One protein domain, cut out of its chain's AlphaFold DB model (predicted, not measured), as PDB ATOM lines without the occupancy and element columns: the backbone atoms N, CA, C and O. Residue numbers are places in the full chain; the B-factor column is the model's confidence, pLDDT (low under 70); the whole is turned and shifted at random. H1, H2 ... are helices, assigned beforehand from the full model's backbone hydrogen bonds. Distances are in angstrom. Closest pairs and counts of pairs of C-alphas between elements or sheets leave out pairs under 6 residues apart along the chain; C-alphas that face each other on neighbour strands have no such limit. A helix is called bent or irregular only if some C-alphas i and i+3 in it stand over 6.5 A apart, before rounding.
ATOM      1  N   LYS A  10     145.297 180.565 182.526       74.25
ATOM      2  CA  LYS A  10     144.628 179.985 181.358       74.25
ATOM      3  C   LYS A  10     143.246 180.602 181.126       74.25
ATOM      4  O   LYS A  10     142.912 180.895 179.985       74.25
ATOM      5  N   ASP A  11     142.479 180.846 182.188       81.44
ATOM      6  CA  ASP A  11     141.164 181.495 182.088       81.44
ATOM      7  C   ASP A  11     141.289 182.938 181.585       81.44
ATOM      8  O   ASP A  11     140.517 183.369 180.732       81.44
ATOM      9  N   VAL A  12     142.301 183.669 182.068       83.25
ATOM     10  CA  VAL A  12     142.597 185.032 181.603       83.25
ATOM     11  C   VAL A  12     143.000 185.025 180.129       83.25
ATOM     12  O   VAL A  12     142.463 185.807 179.351       83.25
ATOM     13  N   MET A  13     143.895 184.118 179.726       70.38
ATOM     14  CA  MET A  13     144.323 184.004 178.329       70.38
ATOM     15  C   MET A  13     143.174 183.622 177.399       70.38
ATOM     16  O   MET A  13     143.050 184.219 176.337       70.38
ATOM     17  N   ASN A  14     142.307 182.691 177.800       75.06
ATOM     18  CA  ASN A  14     141.123 182.339 177.018       75.06
ATOM     19  C   ASN A  14     140.187 183.537 176.868       75.06
ATOM     20  O   ASN A  14     139.787 183.847 175.757       75.06
ATOM     21  N   HIS A  15     139.914 184.271 177.948       77.06
ATOM     22  CA  HIS A  15     139.070 185.460 177.876       77.06
ATOM     23  C   HIS A  15     139.664 186.549 176.973       77.06
ATOM     24  O   HIS A  15     138.940 187.181 176.204       77.06
ATOM     25  N   ILE A  16     140.982 186.750 177.029       73.56
ATOM     26  CA  ILE A  16     141.696 187.656 176.126       73.56
ATOM     27  C   ILE A  16     141.558 187.165 174.682       73.56
ATOM     28  O   ILE A  16     141.217 187.961 173.820       73.56
ATOM     29  N   CYS A  17     141.759 185.877 174.407       66.44
ATOM     30  CA  CYS A  17     141.583 185.300 173.073       66.44
ATOM     31  C   CYS A  17     140.136 185.401 172.571       66.44
ATOM     32  O   CYS A  17     139.938 185.681 171.398       66.44
ATOM     33  N   ASP A  18     139.141 185.227 173.439       69.44
ATOM     34  CA  ASP A  18     137.717 185.331 173.098       69.44
ATOM     35  C   ASP A  18     137.289 186.788 172.865       69.44
ATOM     36  O   ASP A  18     136.366 187.055 172.102       69.44
ATOM     37  N   THR A  19     137.956 187.741 173.523       63.12
ATOM     38  CA  THR A  19     137.656 189.178 173.407       63.12
ATOM     39  C   THR A  19     138.443 189.842 172.277       63.12
ATOM     40  O   THR A  19     137.935 190.743 171.614       63.12
ATOM     41  N   LEU A  20     139.694 189.426 172.068       65.19
ATOM     42  CA  LEU A  20     140.582 189.936 171.019       65.19
ATOM     43  C   LEU A  20     140.472 189.138 169.716       65.19
ATOM     44  O   LEU A  20     140.879 189.630 168.665       65.19
ATOM     45  N   GLY A  21     139.951 187.914 169.766       66.00
ATOM     46  CA  GLY A  21     139.588 187.136 168.593       66.00
ATOM     47  C   GLY A  21     138.327 187.726 167.985       66.00
ATOM     48  O   GLY A  21     137.222 187.374 168.384       66.00
ATOM     49  N   GLU A  22     138.488 188.654 167.043       64.62
ATOM     50  CA  GLU A  22     137.357 189.190 166.286       64.62
ATOM     51  C   GLU A  22     136.551 188.048 165.640       64.62
ATOM     52  O   GLU A  22     137.121 187.069 165.149       64.62
ATOM     53  N   ASP A  23     135.217 188.179 165.604       73.50
ATOM     54  CA  ASP A  23     134.372 187.300 164.794       73.50
ATOM     55  C   ASP A  23     134.874 187.341 163.345       73.50
ATOM     56  O   ASP A  23     134.822 188.375 162.671       73.50
ATOM     57  N   LEU A  24     135.362 186.196 162.865       69.81
ATOM     58  CA  LEU A  24     135.937 186.047 161.529       69.81
ATOM     59  C   LEU A  24     134.906 186.287 160.416       69.81
ATOM     60  O   LEU A  24     135.291 186.506 159.268       69.81
ATOM     61  N   ASN A  25     133.611 186.265 160.749       76.88
ATOM     62  CA  ASN A  25     132.511 186.594 159.844       76.88
ATOM     63  C   ASN A  25     131.974 188.015 160.051       76.88
ATOM     64  O   ASN A  25     131.005 188.408 159.396       76.88
ATOM     65  N   SER A  26     132.595 188.807 160.926       83.00
ATOM     66  CA  SER A  26     132.229 190.206 161.093       83.00
ATOM     67  C   SER A  26     132.366 190.967 159.762       83.00
ATOM     68  O   SER A  26     133.207 190.627 158.911       83.00
ATOM     69  N   PRO A  27     131.578 192.039 159.559       83.69
ATOM     70  CA  PRO A  27     131.712 192.894 158.380       83.69
ATOM     71  C   PRO A  27     133.141 193.422 158.185       83.69
ATOM     72  O   PRO A  27     133.624 193.519 157.054       83.69
ATOM     73  N   THR A  28     133.839 193.708 159.288       79.69
ATOM     74  CA  THR A  28     135.229 194.175 159.295       79.69
ATOM     75  C   THR A  28     136.176 193.113 158.747       79.69
ATOM     76  O   THR A  28     136.896 193.387 157.785       79.69
ATOM     77  N   CYS A  29     136.127 191.884 159.273       82.19
ATOM     78  CA  CYS A  29     136.957 190.780 158.783       82.19
ATOM     79  C   CYS A  29     136.669 190.450 157.311       82.19
ATOM     80  O   CYS A  29     137.597 190.238 156.530       82.19
ATOM     81  N   THR A  30     135.403 190.486 156.889       86.31
ATOM     82  CA  THR A  30     135.016 190.236 155.488       86.31
ATOM     83  C   THR A  30     135.557 191.311 154.537       86.31
ATOM     84  O   THR A  30     136.067 191.002 153.455       86.31
ATOM     85  N   THR A  31     135.502 192.579 154.954       89.88
ATOM     86  CA  THR A  31     136.054 193.711 154.192       89.88
ATOM     87  C   THR A  31     137.574 193.612 154.094       89.88
ATOM     88  O   THR A  31     138.136 193.741 153.005       89.88
ATOM     89  N   LEU A  32     138.242 193.317 155.212       87.31
ATOM     90  CA  LEU A  32     139.691 193.140 155.261       87.31
ATOM     91  C   LEU A  32     140.146 191.973 154.378       87.31
ATOM     92  O   LEU A  32     141.121 192.110 153.642       87.31
ATOM     93  N   LYS A  33     139.415 190.853 154.398       89.00
ATOM     94  CA  LYS A  33     139.682 189.695 153.540       89.00
ATOM     95  C   LYS A  33     139.549 190.049 152.061       89.00
ATOM     96  O   LYS A  33     140.454 189.767 151.287       89.00
ATOM     97  N   SER A  34     138.486 190.760 151.690       92.25
ATOM     98  CA  SER A  34     138.282 191.215 150.306       92.25
ATOM     99  C   SER A  34     139.399 192.156 149.831       92.25
ATOM    100  O   SER A  34     139.858 192.072 148.688       92.25
ATOM    101  N   HIS A  35     139.879 193.044 150.708       92.56
ATOM    102  CA  HIS A  35     141.034 193.892 150.415       92.56
ATOM    103  C   HIS A  35     142.315 193.067 150.252       92.56
ATOM    104  O   HIS A  35     143.050 193.249 149.284       92.56
ATOM    105  N   LEU A  36     142.567 192.132 151.170       93.44
ATOM    106  CA  LEU A  36     143.720 191.245 151.103       93.44
ATOM    107  C   LEU A  36     143.717 190.411 149.810       93.44
ATOM    108  O   LEU A  36     144.769 190.222 149.210       93.44
ATOM    109  N   ASP A  37     142.557 189.983 149.322       92.88
ATOM    110  CA  ASP A  37     142.443 189.194 148.089       92.88
ATOM    111  C   ASP A  37     142.684 190.020 146.808       92.88
ATOM    112  O   ASP A  37     143.064 189.464 145.778       92.88
ATOM    113  N   SER A  38     142.526 191.347 146.865       95.69
ATOM    114  CA  SER A  38     142.641 192.246 145.702       95.69
ATOM    115  C   SER A  38     143.882 193.150 145.698       95.69
ATOM    116  O   SER A  38     144.222 193.712 144.657       95.69
ATOM    117  N   CYS A  39     144.585 193.291 146.825       97.12
ATOM    118  CA  CYS A  39     145.702 194.223 146.990       97.12
ATOM    119  C   CYS A  39     147.057 193.500 147.093       97.12
ATOM    120  O   CYS A  39     147.392 192.911 148.123       97.12
ATOM    121  N   GLU A  40     147.884 193.588 146.047       97.44
ATOM    122  CA  GLU A  40     149.170 192.873 145.965       97.44
ATOM    123  C   GLU A  40     150.145 193.229 147.108       97.44
ATOM    124  O   GLU A  40     150.843 192.358 147.635       97.44
ATOM    125  N   SER A  41     150.205 194.498 147.525       97.06
ATOM    126  CA  SER A  41     151.093 194.932 148.614       97.06
ATOM    127  C   SER A  41     150.697 194.299 149.950       97.06
ATOM    128  O   SER A  41     151.558 193.794 150.676       97.06
ATOM    129  N   CYS A  42     149.399 194.242 150.243       96.31
ATOM    130  CA  CYS A  42     148.872 193.597 151.441       96.31
ATOM    131  C   CYS A  42     149.068 192.081 151.405       96.31
ATOM    132  O   CYS A  42     149.430 191.501 152.427       96.31
ATOM    133  N   GLN A  43     148.942 191.437 150.241       96.94
ATOM    134  CA  GLN A  43     149.259 190.011 150.089       96.94
ATOM    135  C   GLN A  43     150.723 189.710 150.394       96.94
ATOM    136  O   GLN A  43     151.025 188.735 151.083       96.94
ATOM    137  N   LYS A  44     151.644 190.539 149.886       97.06
ATOM    138  CA  LYS A  44     153.080 190.404 150.168       97.06
ATOM    139  C   LYS A  44     153.362 190.564 151.657       97.06
ATOM    140  O   LYS A  44     154.076 189.743 152.230       97.06
ATOM    141  N   TYR A  45     152.769 191.577 152.284       95.06
ATOM    142  CA  TYR A  45     152.922 191.806 153.716       95.06
ATOM    143  C   TYR A  45     152.375 190.638 154.546       95.06
ATOM    144  O   TYR A  45     153.090 190.099 155.389       95.06
ATOM    145  N   TYR A  46     151.158 190.175 154.250       94.00
ATOM    146  CA  TYR A  46     150.554 189.019 154.909       94.00
ATOM    147  C   TYR A  46     151.442 187.776 154.797       94.00
ATOM    148  O   TYR A  46     151.775 187.175 155.813       94.00
ATOM    149  N   LYS A  47     151.918 187.444 153.588       95.00
ATOM    150  CA  LYS A  47     152.832 186.310 153.367       95.00
ATOM    151  C   LYS A  47     154.125 186.427 154.171       95.00
ATOM    152  O   LYS A  47     154.611 185.408 154.654       95.00
ATOM    153  N   SER A  48     154.676 187.634 154.301       96.44
ATOM    154  CA  SER A  48     155.871 187.890 155.113       96.44
ATOM    155  C   SER A  48     155.613 187.557 156.585       96.44
ATOM    156  O   SER A  48     156.321 186.740 157.166       96.44
ATOM    157  N   ILE A  49     154.532 188.095 157.158       94.50
ATOM    158  CA  ILE A  49     154.153 187.833 158.553       94.50
ATOM    159  C   ILE A  49     153.832 186.351 158.780       94.50
ATOM    160  O   ILE A  49     154.306 185.767 159.753       94.50
ATOM    161  N   SER A  50     153.080 185.715 157.876       91.38
ATOM    162  CA  SER A  50     152.788 184.281 157.958       91.38
ATOM    163  C   SER A  50     154.061 183.437 157.936       91.38
ATOM    164  O   SER A  50     154.174 182.504 158.727       91.38
ATOM    165  N   HIS A  51     155.035 183.773 157.084       92.25
ATOM    166  CA  HIS A  51     156.333 183.097 157.069       92.25
ATOM    167  C   HIS A  51     157.086 183.276 158.380       92.25
ATOM    168  O   HIS A  51     157.574 182.289 158.919       92.25
ATOM    169  N   THR A  52     157.148 184.498 158.910       91.62
ATOM    170  CA  THR A  52     157.785 184.766 160.203       91.62
ATOM    171  C   THR A  52     157.169 183.890 161.290       91.62
ATOM    172  O   THR A  52     157.887 183.151 161.954       91.62
ATOM    173  N   ILE A  53     155.838 183.871 161.414       87.94
ATOM    174  CA  ILE A  53     155.140 183.024 162.393       87.94
ATOM    175  C   ILE A  53     155.478 181.543 162.194       87.94
ATOM    176  O   ILE A  53     155.716 180.840 163.172       87.94
ATOM    177  N   LEU A  54     155.500 181.058 160.950       87.06
ATOM    178  CA  LEU A  54     155.847 179.667 160.660       87.06
ATOM    179  C   LEU A  54     157.281 179.335 161.064       87.06
ATOM    180  O   LEU A  54     157.490 178.272 161.631       87.06
ATOM    181  N   VAL A  55     158.243 180.222 160.811       85.62
ATOM    182  CA  VAL A  55     159.637 180.033 161.238       85.62
ATOM    183  C   VAL A  55     159.709 179.917 162.759       85.62
ATOM    184  O   VAL A  55     160.224 178.926 163.260       85.62
ATOM    185  N   TYR A  56     159.096 180.852 163.487       80.88
ATOM    186  CA  TYR A  56     159.073 180.817 164.953       80.88
ATOM    187  C   TYR A  56     158.315 179.616 165.535       80.88
ATOM    188  O   TYR A  56     158.613 179.198 166.645       80.88
ATOM    189  N   LYS A  57     157.318 179.071 164.826       80.44
ATOM    190  CA  LYS A  57     156.569 177.883 165.269       80.44
ATOM    191  C   LYS A  57     157.240 176.563 164.919       80.44
ATOM    192  O   LYS A  57     156.978 175.567 165.580       80.44
ATOM    193  N   LYS A  58     157.979 176.517 163.810       70.94
ATOM    194  CA  LYS A  58     158.581 175.283 163.294       70.94
ATOM    195  C   LYS A  58     159.743 174.829 164.164       70.94
ATOM    196  O   LYS A  58     159.997 173.632 164.255       70.94
ATOM    197  N   ASP A  59     160.385 175.781 164.814       61.22
ATOM    198  CA  ASP A  59     161.386 175.487 165.803       61.22
ATOM    199  C   ASP A  59     160.718 175.423 167.183       61.22
ATOM    200  O   ASP A  59     160.661 176.406 167.922       61.22
ATOM    201  N   GLU A  60     160.247 174.234 167.570       62.88
ATOM    202  CA  GLU A  60     160.399 173.845 168.973       62.88
ATOM    203  C   GLU A  60     161.912 173.797 169.210       62.88
ATOM    204  O   GLU A  60     162.562 172.776 168.984       62.88
ATOM    205  N   TRP A  61     162.513 174.947 169.532       64.94
ATOM    206  CA  TRP A  61     163.897 174.989 169.975       64.94
ATOM    207  C   TRP A  61     163.944 174.255 171.311       64.94
ATOM    208  O   TRP A  61     163.810 174.859 172.374       64.94
ATOM    209  N   GLU A  62     164.122 172.939 171.254       68.00
ATOM    210  CA  GLU A  62     164.583 172.172 172.395       68.00
ATOM    211  C   GLU A  62     166.003 172.646 172.690       68.00
ATOM    212  O   GLU A  62     166.995 172.222 172.090       68.00
ATOM    213  N   ILE A  63     166.097 173.620 173.591       75.06
ATOM    214  CA  ILE A  63     167.363 173.986 174.194       75.06
ATOM    215  C   ILE A  63     167.827 172.755 174.966       75.06
ATOM    216  O   ILE A  63     167.114 172.240 175.826       75.06
ATOM    217  N   SER A  64     169.025 172.264 174.642       85.81
ATOM    218  CA  SER A  64     169.614 171.157 175.395       85.81
ATOM    219  C   SER A  64     169.639 171.495 176.888       85.81
ATOM    220  O   SER A  64     169.924 172.637 177.261       85.81
ATOM    221  N   SER A  65     169.410 170.501 177.746       86.19
ATOM    222  CA  SER A  65     169.484 170.679 179.201       86.19
ATOM    223  C   SER A  65     170.813 171.298 179.648       86.19
ATOM    224  O   SER A  65     170.840 172.102 180.569       86.19
ATOM    225  N   ASP A  66     171.912 171.011 178.946       90.75
ATOM    226  CA  ASP A  66     173.218 171.640 179.170       90.75
ATOM    227  C   ASP A  66     173.197 173.163 178.951       90.75
ATOM    228  O   ASP A  66     173.732 173.919 179.758       90.75
ATOM    229  N   THR A  67     172.555 173.635 177.882       89.75
ATOM    230  CA  THR A  67     172.442 175.076 177.602       89.75
ATOM    231  C   THR A  67     171.508 175.768 178.595       89.75
ATOM    232  O   THR A  67     171.815 176.871 179.041       89.75
ATOM    233  N   HIS A  68     170.413 175.107 178.983       88.50
ATOM    234  CA  HIS A  68     169.512 175.578 180.038       88.50
ATOM    235  C   HIS A  68     170.242 175.723 181.380       88.50
ATOM    236  O   HIS A  68     170.255 176.801 181.966       88.50
ATOM    237  N   ASN A  69     170.970 174.685 181.801       91.38
ATOM    238  CA  ASN A  69     171.730 174.683 183.052       91.38
ATOM    239  C   ASN A  69     172.844 175.736 183.063       91.38
ATOM    240  O   ASN A  69     173.039 176.414 184.068       91.38
ATOM    241  N   LYS A  70     173.552 175.925 181.940       93.81
ATOM    242  CA  LYS A  70     174.559 176.992 181.799       93.81
ATOM    243  C   LYS A  70     173.955 178.385 181.943       93.81
ATOM    244  O   LYS A  70     174.594 179.268 182.508       93.81
ATOM    245  N   LEU A  71     172.749 178.592 181.417       89.56
ATOM    246  CA  LEU A  71     172.046 179.861 181.557       89.56
ATOM    247  C   LEU A  71     171.614 180.097 183.009       89.56
ATOM    248  O   LEU A  71     171.815 181.196 183.518       89.56
ATOM    249  N   LEU A  72     171.066 179.081 183.680       93.62
ATOM    250  CA  LEU A  72     170.675 179.169 185.088       93.62
ATOM    251  C   LEU A  72     171.868 179.466 186.005       93.62
ATOM    252  O   LEU A  72     171.780 180.378 186.825       93.62
ATOM    253  N   ASP A  73     173.000 178.786 185.802       95.00
ATOM    254  CA  ASP A  73     174.246 179.036 186.542       95.00
ATOM    255  C   ASP A  73     174.758 180.468 186.324       95.00
ATOM    256  O   ASP A  73     175.047 181.187 187.280       95.00
ATOM    257  N   PHE A  74     174.768 180.941 185.070       94.88
ATOM    258  CA  PHE A  74     175.151 182.319 184.749       94.88
ATOM    259  C   PHE A  74     174.246 183.362 185.424       94.88
ATOM    260  O   PHE A  74     174.714 184.431 185.819       94.88
ATOM    261  N   LEU A  75     172.951 183.068 185.546       91.06
ATOM    262  CA  LEU A  75     171.967 183.954 186.167       91.06
ATOM    263  C   LEU A  75     171.876 183.787 187.694       91.06
ATOM    264  O   LEU A  75     171.216 184.603 188.340       91.06
ATOM    265  N   GLY A  76     172.528 182.774 188.275       93.19
ATOM    266  CA  GLY A  76     172.434 182.443 189.700       93.19
ATOM    267  C   GLY A  76     171.028 182.013 190.128       93.19
ATOM    268  O   GLY A  76     170.596 182.351 191.230       93.19
TER     269      GLY A  76
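AT A GLANCE: This is residues 10 to 76 of the 81 residues of an uncharacterized protein of Ignavibacteriales bacterium CG18_big_fil_WC_8_21_14_2_50_31_20 (UniProt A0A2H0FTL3). What shape does the backbone make? It is an open, angular frame of four helices strung end to end: H1, H2 and H3 make three sides of a wide U with an empty middle, H2 as its base and H1 and H3 as its two arms. H3 is the longer arm, and past Lys 58 an outstretched link, residues 59 to 64, leads to H4, a short helix that stands free at the other end of the long axis. What is it made of, and how large is it? The printed part has 67 residues with four named helices in the order H1, H2, H3, H4 and no named strand, and its class is all helix. It is extended, with a radius of gyration of the C-alphas of 19.3 A, and its outline is flat, spanning 52 by 33 by 17 A.

IN THESE COORDINATES: Where do the first two helices lie? H1 is residues 10 to 20, 14.9 A from first to last C-alpha, and begins with C-alpha 10 at (144.628, 179.985, 181.358). H2 is residues 27 to 38, 16.8 A long, from Pro 27 to Ser 38. Where do the other two lie? H3, the longest helix, is residues 40 to 58 and measures 26.4 A, with C-alpha 40 at (149.170, 192.873, 145.965). H4 is residues 65 to 75, 15.2 A long, and ends with C-alpha 75 at (171.967, 183.954, 186.167).

HOW THE PARTS SIT: Which helices touch? H2 and H3 touch only at the corner by their tight link of 1 residue, with residues 35 to 37 of H2 and 42 to 43 of H3; the closest C-alphas, those of Leu 36 and Cys 42, are 5.7 A apart. Their lines are about perpendicular, at 77 degrees. Which stay apart? H1 is apart from H2, H3 and H4, and H4 is apart from H2 and H3. How do the helix backbones run? In H1, H2, H3 and H4 every O i to N i+4 pair is within hydrogen-bond range, and no helix is bent.

THE WHOLE: How far does it reach? The two C-alphas farthest apart, those of Ser 38 and Gly 76, are 54.0 A apart. Which stretches stand free? Residues 10 to 23, 25 to 31 and 47 to 76 stand free. Is the printed part unbroken, and are its links long? It has no cut from residue 10 to residue 76; the links H1 to H2 and H3 to H4 are short, with 6 residues each. Where is confidence low? The mean pLDDT of the printed part is 84.2, and residues 17 to 22, 24 and 59 to 62 are under 70.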